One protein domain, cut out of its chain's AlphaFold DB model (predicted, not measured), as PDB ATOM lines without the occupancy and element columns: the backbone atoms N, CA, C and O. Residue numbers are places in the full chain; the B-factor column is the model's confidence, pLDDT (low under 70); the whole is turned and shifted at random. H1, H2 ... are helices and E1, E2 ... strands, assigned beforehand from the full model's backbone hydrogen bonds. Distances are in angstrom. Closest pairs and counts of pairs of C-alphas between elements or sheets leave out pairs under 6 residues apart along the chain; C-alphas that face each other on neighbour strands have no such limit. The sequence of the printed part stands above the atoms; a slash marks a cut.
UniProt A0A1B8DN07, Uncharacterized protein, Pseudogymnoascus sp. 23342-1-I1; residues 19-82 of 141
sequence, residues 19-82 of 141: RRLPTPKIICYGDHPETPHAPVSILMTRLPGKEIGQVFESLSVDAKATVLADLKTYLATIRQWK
ATOM      1  N   ARG A  19      89.324 106.524  67.230       51.72
ATOM      2  CA  ARG A  19      88.855 107.836  67.678       51.72
ATOM      3  C   ARG A  19      88.041 107.792  68.985       51.72
ATOM      4  O   ARG A  19      86.820 107.733  68.897       51.72
ATOM      5  N   ARG A  20      88.660 107.845  70.178       68.25
ATOM      6  CA  ARG A  20      87.907 108.041  71.448       68.25
ATOM      7  C   ARG A  20      88.562 108.913  72.523       68.25
ATOM      8  O   ARG A  20      87.833 109.438  73.353       68.25
ATOM      9  N   LEU A  21      89.879 109.109  72.507       87.25
ATOM     10  CA  LEU A  21      90.579 109.928  73.503       87.25
ATOM     11  C   LEU A  21      91.210 111.157  72.833       87.25
ATOM     12  O   LEU A  21      91.958 110.977  71.868       87.25
ATOM     13  N   PRO A  22      90.944 112.388  73.307       90.31
ATOM     14  CA  PRO A  22      91.650 113.570  72.833       90.31
ATOM     15  C   PRO A  22      93.083 113.535  73.372       90.31
ATOM     16  O   PRO A  22      93.342 113.926  74.507       90.31
ATOM     17  N   THR A  23      94.021 113.033  72.568       92.00
ATOM     18  CA  THR A  23      95.450 112.997  72.904       92.00
ATOM     19  C   THR A  23      96.257 113.868  71.948       92.00
ATOM     20  O   THR A  23      95.897 114.011  70.772       92.00
ATOM     21  N   PRO A  24      97.354 114.484  72.417       94.31
ATOM     22  CA  PRO A  24      98.207 115.238  71.527       94.31
ATOM     23  C   PRO A  24      98.989 114.288  70.601       94.31
ATOM     24  O   PRO A  24      99.393 113.196  70.998       94.31
ATOM     25  N   LYS A  25      99.177 114.686  69.339       93.56
ATOM     26  CA  LYS A  25      99.870 113.892  68.316       93.56
ATOM     27  C   LYS A  25     101.366 114.175  68.354       93.56
ATOM     28  O   LYS A  25     101.757 115.338  68.399       93.56
ATOM     29  N   ILE A  26     102.187 113.131  68.277       94.69
ATOM     30  CA  ILE A  26     103.645 113.265  68.166       94.69
ATOM     31  C   ILE A  26     103.992 113.825  66.781       94.69
ATOM     32  O   ILE A  26     103.554 113.286  65.767       94.69
ATOM     33  N   ILE A  27     104.769 114.909  66.755       95.94
ATOM     34  CA  ILE A  27     105.287 115.553  65.541       95.94
ATOM     35  C   ILE A  27     106.715 115.070  65.279       95.94
ATOM     36  O   ILE A  27     107.024 114.620  64.178       95.94
ATOM     37  N   CYS A  28     107.582 115.127  66.292       94.88
ATOM     38  CA  CYS A  28     108.947 114.607  66.224       94.88
ATOM     39  C   CYS A  28     109.501 114.292  67.621       94.88
ATOM     40  O   CYS A  28     108.903 114.643  68.638       94.88
ATOM     41  N   TYR A  29     110.647 113.617  67.662       94.44
ATOM     42  CA  TYR A  29     111.442 113.388  68.865       94.44
ATOM     43  C   TYR A  29     112.921 113.615  68.535       94.44
ATOM     44  O   TYR A  29     113.312 113.501  67.369       94.44
ATOM     45  N   GLY A  30     113.731 113.949  69.536       94.06
ATOM     46  CA  GLY A  30     115.159 114.194  69.352       94.06
ATOM     47  C   GLY A  30     115.961 113.960  70.622       94.06
ATOM     48  O   GLY A  30     115.463 114.196  71.721       94.06
ATOM     49  N   ASP A  31     117.198 113.503  70.441       94.62
ATOM     50  CA  ASP A  31     118.147 113.249  71.521       94.62
ATOM     51  C   ASP A  31     118.990 114.501  71.818       94.62
ATOM     52  O   ASP A  31     119.343 115.275  70.921       94.62
ATOM     53  N   HIS A  32     119.344 114.680  73.088       92.31
ATOM     54  CA  HIS A  32     120.145 115.786  73.613       92.31
ATOM     55  C   HIS A  32     121.268 115.230  74.501       92.31
ATOM     56  O   HIS A  32     121.203 115.350  75.724       92.31
ATOM     57  N   PRO A  33     122.299 114.590  73.915       89.88
ATOM     58  CA  PRO A  33     123.355 113.926  74.686       89.88
ATOM     59  C   PRO A  33     124.106 114.883  75.624       89.88
ATOM     60  O   PRO A  33     124.504 114.485  76.713       89.88
ATOM     61  N   GLU A  34     124.208 116.159  75.247       94.06
ATOM     62  CA  GLU A  34     124.849 117.212  76.046       94.06
ATOM     63  C   GLU A  34     123.967 117.727  77.203       94.06
ATOM     64  O   GLU A  34     124.380 118.595  77.967       94.06
ATOM     65  N   THR A  35     122.730 117.239  77.343       89.31
ATOM     66  CA  THR A  35     121.787 117.642  78.399       89.31
ATOM     67  C   THR A  35     121.376 116.420  79.224       89.31
ATOM     68  O   THR A  35     120.272 115.897  79.061       89.31
ATOM     69  N   PRO A  36     122.233 115.943  80.150       83.31
ATOM     70  CA  PRO A  36     122.011 114.682  80.865       83.31
ATOM     71  C   PRO A  36     120.725 114.660  81.708       83.31
ATOM     72  O   PRO A  36     120.180 113.593  81.976       83.31
ATOM     73  N   HIS A  37     120.210 115.826  82.106       83.12
ATOM     74  CA  HIS A  37     118.967 115.961  82.878       83.12
ATOM     75  C   HIS A  37     117.698 115.878  82.010       83.12
ATOM     76  O   HIS A  37     116.612 115.634  82.533       83.12
ATOM     77  N   ALA A  38     117.826 116.080  80.696       84.25
ATOM     78  CA  ALA A  38     116.741 116.030  79.716       84.25
ATOM     79  C   ALA A  38     117.267 115.464  78.382       84.25
ATOM     80  O   ALA A  38     117.321 116.172  77.376       84.25
ATOM     81  N   PRO A  39     117.682 114.184  78.361       87.81
ATOM     82  CA  PRO A  39     118.429 113.609  77.243       87.81
ATOM     83  C   PRO A  39     117.580 113.375  75.988       87.81
ATOM     84  O   PRO A  39     118.126 113.008  74.953       87.81
ATOM     85  N   VAL A  40     116.258 113.551  76.070       90.94
ATOM     86  CA  VAL A  40     115.319 113.383  74.957       90.94
ATOM     87  C   VAL A  40     114.215 114.429  75.073       90.94
ATOM     88  O   VAL A  40     113.690 114.650  76.165       90.94
ATOM     89  N   SER A  41     113.811 115.004  73.943       92.88
ATOM     90  CA  SER A  41     112.596 115.812  73.823       92.88
ATOM     91  C   SER A  41     111.610 115.182  72.850       92.88
ATOM     92  O   SER A  41     111.989 114.544  71.868       92.88
ATOM     93  N   ILE A  42     110.323 115.412  73.101       94.94
ATOM     94  CA  ILE A  42     109.235 115.036  72.200       94.94
ATOM     95  C   ILE A  42     108.451 116.305  71.872       94.94
ATOM     96  O   ILE A  42     107.975 116.996  72.770       94.94
ATOM     97  N   LEU A  43     108.294 116.597  70.583       95.44
ATOM     98  CA  LEU A  43     107.408 117.647  70.101       95.44
ATOM     99  C   LEU A  43     106.045 117.043  69.782       95.44
ATOM    100  O   LEU A  43     105.939 116.070  69.031       95.44
ATOM    101  N   MET A  44     104.991 117.648  70.320       97.69
ATOM    102  CA  MET A  44     103.616 117.187  70.152       97.69
ATOM    103  C   MET A  44     102.694 118.355  69.793       97.69
ATOM    104  O   MET A  44     102.987 119.509  70.098       97.69
ATOM    105  N   THR A  45     101.558 118.077  69.152       96.56
ATOM    106  CA  THR A  45     100.514 119.092  68.931       96.56
ATOM    107  C   THR A  45      99.959 119.580  70.265       96.56
ATOM    108  O   THR A  45      99.812 118.784  71.186       96.56
ATOM    109  N   ARG A  46      99.532 120.838  70.364       95.25
ATOM    110  CA  ARG A  46      98.794 121.319  71.539       95.25
ATOM    111  C   ARG A  46      97.333 120.862  71.487       95.25
ATOM    112  O   ARG A  46      96.684 121.015  70.455       95.25
ATOM    113  N   LEU A  47      96.800 120.362  72.603       93.44
ATOM    114  CA  LEU A  47      95.353 120.214  72.777       93.44
ATOM    115  C   LEU A  47      94.768 121.538  73.289       93.44
ATOM    116  O   LEU A  47      95.255 122.055  74.298       93.44
ATOM    117  N   PRO A  48      93.765 122.122  72.615       94.69
ATOM    118  CA  PRO A  48      93.088 123.300  73.133       94.69
ATOM    119  C   PRO A  48      92.248 122.914  74.354       94.69
ATOM    120  O   PRO A  48      91.540 121.911  74.338       94.69
ATOM    121  N   GLY A  49      92.316 123.719  75.409       92.94
ATOM    122  CA  GLY A  49      91.546 123.486  76.623       92.94
ATOM    123  C   GLY A  49      92.115 124.224  77.825       92.94
ATOM    124  O   GLY A  49      93.088 124.975  77.710       92.94
ATOM    125  N   LYS A  50      91.481 123.992  78.973       94.00
ATOM    126  CA  LYS A  50      91.938 124.406  80.301       94.00
ATOM    127  C   LYS A  50      92.086 123.161  81.162       94.00
ATOM    128  O   LYS A  50      91.391 122.170  80.938       94.00
ATOM    129  N   GLU A  51      92.983 123.208  82.135       94.50
ATOM    130  CA  GLU A  51      93.120 122.121  83.099       94.50
ATOM    131  C   GLU A  51      91.828 121.977  83.900       94.50
ATOM    132  O   GLU A  51      91.306 122.960  84.430       94.50
ATOM    133  N   ILE A  52      91.313 120.750  84.004       94.75
ATOM    134  CA  ILE A  52      90.034 120.509  84.676       94.75
ATOM    135  C   ILE A  52      90.070 120.978  86.134       94.75
ATOM    136  O   ILE A  52      89.125 121.617  86.576       94.75
ATOM    137  N   GLY A  53      91.188 120.783  86.842       94.56
ATOM    138  CA  GLY A  53      91.349 121.218  88.234       94.56
ATOM    139  C   GLY A  53      91.218 122.731  88.445       94.56
ATOM    140  O   GLY A  53      90.860 123.156  89.535       94.56
ATOM    141  N   GLN A  54      91.438 123.546  87.408       96.44
ATOM    142  CA  GLN A  54      91.295 125.004  87.489       96.44
ATOM    143  C   GLN A  54      89.848 125.476  87.309       96.44
ATOM    144  O   GLN A  54      89.508 126.581  87.720       96.44
ATOM    145  N   VAL A  55      89.005 124.677  86.648       96.25
ATOM    146  CA  VAL A  55      87.649 125.093  86.253       96.25
ATOM    147  C   VAL A  55      86.548 124.238  86.869       96.25
ATOM    148  O   VAL A  55      85.399 124.672  86.859       96.25
ATOM    149  N   PHE A  56      86.874 123.059  87.411       95.94
ATOM    150  CA  PHE A  56      85.903 122.042  87.818       95.94
ATOM    151  C   PHE A  56      84.834 122.601  88.752       95.94
ATOM    152  O   PHE A  56      83.652 122.408  88.487       95.94
ATOM    153  N   GLU A  57      85.219 123.357  89.783       97.25
ATOM    154  CA  GLU A  57      84.253 123.870  90.760       97.25
ATOM    155  C   GLU A  57      83.244 124.857  90.178       97.25
ATOM    156  O   GLU A  57      82.093 124.868  90.606       97.25
ATOM    157  N   SER A  58      83.642 125.612  89.151       97.19
ATOM    158  CA  SER A  58      82.778 126.572  88.452       97.19
ATOM    159  C   SER A  58      81.833 125.938  87.424       97.19
ATOM    160  O   SER A  58      80.984 126.631  86.865       97.19
ATOM    161  N   LEU A  59      81.981 124.640  87.135       97.38
ATOM    162  CA  LEU A  59      81.129 123.942  86.177       97.38
ATOM    163  C   LEU A  59      79.712 123.752  86.725       97.38
ATOM    164  O   LEU A  59      79.516 123.494  87.915       97.38
ATOM    165  N   SER A  60      78.726 123.795  85.828       98.25
ATOM    166  CA  SER A  60      77.359 123.382  86.152       98.25
ATOM    167  C   SER A  60      77.306 121.902  86.539       98.25
ATOM    168  O   SER A  60      78.194 121.117  86.198       98.25
ATOM    169  N   VAL A  61      76.234 121.503  87.226       98.25
ATOM    170  CA  VAL A  61      75.999 120.101  87.608       98.25
ATOM    171  C   VAL A  61      76.024 119.183  86.382       98.25
ATOM    172  O   VAL A  61      76.718 118.168  86.397       98.25
ATOM    173  N   ASP A  62      75.362 119.584  85.295       98.44
ATOM    174  CA  ASP A  62      75.334 118.815  84.048       98.44
ATOM    175  C   ASP A  62      76.730 118.675  83.429       98.44
ATOM    176  O   ASP A  62      77.128 117.583  83.027       98.44
ATOM    177  N   ALA A  63      77.522 119.753  83.418       97.50
ATOM    178  CA  ALA A  63      78.887 119.707  82.904       97.50
ATOM    179  C   ALA A  63      79.794 118.810  83.763       97.50
ATOM    180  O   ALA A  63      80.583 118.036  83.217       97.50
ATOM    181  N   LYS A  64      79.659 118.848  85.099       98.31
ATOM    182  CA  LYS A  64      80.356 117.914  86.001       98.31
ATOM    183  C   LYS A  64      79.957 116.465  85.699       98.31
ATOM    184  O   LYS A  64      80.831 115.601  85.619       98.31
ATOM    185  N   ALA A  65      78.670 116.200  85.469       97.94
ATOM    186  CA  ALA A  65      78.181 114.871  85.104       97.94
ATOM    187  C   ALA A  65      78.770 114.383  83.766       97.94
ATOM    188  O   ALA A  65      79.220 113.238  83.682       97.94
ATOM    189  N   THR A  66      78.852 115.249  82.748       96.56
ATOM    190  CA  THR A  66      79.515 114.931  81.472       96.56
ATOM    191  C   THR A  66      80.994 114.599  81.666       96.56
ATOM    192  O   THR A  66      81.451 113.568  81.181       96.56
ATOM    193  N   VAL A  67      81.734 115.411  82.429       95.06
ATOM    194  CA  VAL A  67      83.160 115.166  82.714       95.06
ATOM    195  C   VAL A  67      83.367 113.794  83.358       95.06
ATOM    196  O   VAL A  67      84.252 113.043  82.948       95.06
ATOM    197  N   LEU A  68      82.540 113.436  84.342       96.31
ATOM    198  CA  LEU A  68      82.618 112.130  84.999       96.31
ATOM    199  C   LEU A  68      82.309 110.978  84.031       96.31
ATOM    200  O   LEU A  68      83.008 109.960  84.046       96.31
ATOM    201  N   ALA A  69      81.296 111.133  83.175       96.19
ATOM    202  CA  ALA A  69      80.943 110.137  82.165       96.19
ATOM    203  C   ALA A  69      82.072 109.922  81.139       96.19
ATOM    204  O   ALA A  69      82.403 108.775  80.808       96.19
ATOM    205  N   ASP A  70      82.714 111.002  80.691       94.19
ATOM    206  CA  ASP A  70      83.837 110.948  79.755       94.19
ATOM    207  C   ASP A  70      85.066 110.301  80.396       94.19
ATOM    208  O   ASP A  70      85.620 109.351  79.841       94.19
ATOM    209  N   LEU A  71      85.450 110.719  81.608       94.62
ATOM    210  CA  LEU A  71      86.563 110.112  82.348       94.62
ATOM    211  C   LEU A  71      86.341 108.613  82.582       94.62
ATOM    212  O   LEU A  71      87.268 107.814  82.421       94.62
ATOM    213  N   LYS A  72      85.108 108.205  82.904       95.69
ATOM    214  CA  LYS A  72      84.749 106.789  83.050       95.69
ATOM    215  C   LYS A  72      84.931 106.033  81.734       95.69
ATOM    216  O   LYS A  72      85.550 104.968  81.724       95.69
ATOM    217  N   THR A  73      84.441 106.592  80.628       94.31
ATOM    218  CA  THR A  73      84.608 106.027  79.280       94.31
ATOM    219  C   THR A  73      86.082 105.881  78.904       94.31
ATOM    220  O   THR A  73      86.503 104.844  78.382       94.31
ATOM    221  N   TYR A  74      86.886 106.899  79.195       93.31
ATOM    222  CA  TYR A  74      88.316 106.934  78.917       93.31
ATOM    223  C   TYR A  74      89.070 105.851  79.681       93.31
ATOM    224  O   TYR A  74      89.783 105.055  79.068       93.31
ATOM    225  N   LEU A  75      88.856 105.755  80.993       94.44
ATOM    226  CA  LEU A  75      89.480 104.722  81.818       94.44
ATOM    227  C   LEU A  75      89.047 103.317  81.397       94.44
ATOM    228  O   LEU A  75      89.893 102.430  81.302       94.44
ATOM    229  N   ALA A  76      87.760 103.112  81.101       94.44
ATOM    230  CA  ALA A  76      87.260 101.832  80.608       94.44
ATOM    231  C   ALA A  76      87.933 101.430  79.287       94.44
ATOM    232  O   ALA A  76      88.317 100.276  79.122       94.44
ATOM    233  N   THR A  77      88.135 102.390  78.379       93.00
ATOM    234  CA  THR A  77      88.807 102.157  77.093       93.00
ATOM    235  C   THR A  77      90.285 101.811  77.287       93.00
ATOM    236  O   THR A  77      90.757 100.821  76.738       93.00
ATOM    237  N   ILE A  78      91.021 102.591  78.088       90.88
ATOM    238  CA  ILE A  78      92.462 102.381  78.315       90.88
ATOM    239  C   ILE A  78      92.715 101.029  78.994       90.88
ATOM    240  O   ILE A  78      93.642 100.316  78.622       90.88
ATOM    241  N   ARG A  79      91.865 100.635  79.951       91.31
ATOM    242  CA  ARG A  79      91.976  99.350  80.665       91.31
ATOM    243  C   ARG A  79      91.760  98.121  79.776       91.31
ATOM    244  O   ARG A  79      92.135  97.027  80.177       91.31
ATOM    245  N   GLN A  80      91.169  98.279  78.593       91.00
ATOM    246  CA  GLN A  80      91.006  97.185  77.629       91.00
ATOM    247  C   GLN A  80      92.257  96.955  76.772       91.00
ATOM    248  O   GLN A  80      92.334  95.948  76.066       91.00
ATOM    249  N   TRP A  81      93.232  97.868  76.792       90.06
ATOM    250  CA  TRP A  81      94.441  97.719  75.993       90.06
ATOM    251  C   TRP A  81      95.294  96.564  76.500       90.06
ATOM    252  O   TRP A  81      95.653  96.490  77.673       90.06
ATOM    253  N   LYS A  82      95.642  95.668  75.577       90.31
ATOM    254  CA  LYS A  82      96.501  94.527  75.861       90.31
ATOM    255  C   LYS A  82      97.961  94.943  75.817       90.31
ATOM    256  O   LYS A  82      98.424  95.557  74.856       90.31
TER     257      LYS A  82
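Overview. This is residues 19 to 82 of the 141 residues of an uncharacterized protein of Pseudogymnoascus sp. 23342-1-I1 (UniProt A0A1B8DN07). The model is open and stretched: the hairpin of E1 and E2 makes one end, residues 33 to 38 sticking out at its tip, and short H1 and long H2 make the other. The 64 printed residues include, in order, E1, E2, H1 and H2, a mixed class with one antiparallel sheet, E1 - E2. The whole is extended, radius of gyration of the C-alphas 16.9 A, spanning 50 by 32 by 19 A.

Along the chain. E1, residues 26 to 31, 14.9 A, begins at C-alpha (103.645, 113.265, 68.166). E2 is residues 40 to 44, 13.2 A. H1 is residues 52 to 58, 10.2 A. H2, residues 61 to 79, 27.1 A, ends at C-alpha (91.976, 99.350, 80.665).

Arrangement. E1 and E2 are antiparallel at 165 degrees, with N 27 and O 43, 2.8 A, within hydrogen-bond range. H1 and H2 are close but not clearly touching, closest C-alphas Phe 56 and Lys 64, 7.1 A. H2 is apart from both strands. Every O i to N i+4 pair of H2 is within range; H1 has 1 of 3, and 2 of 4 O i to N i+3.

Size, cuts and confidence. The printed part has no cut and no long link; residues 19 to 20 have pLDDT under 70.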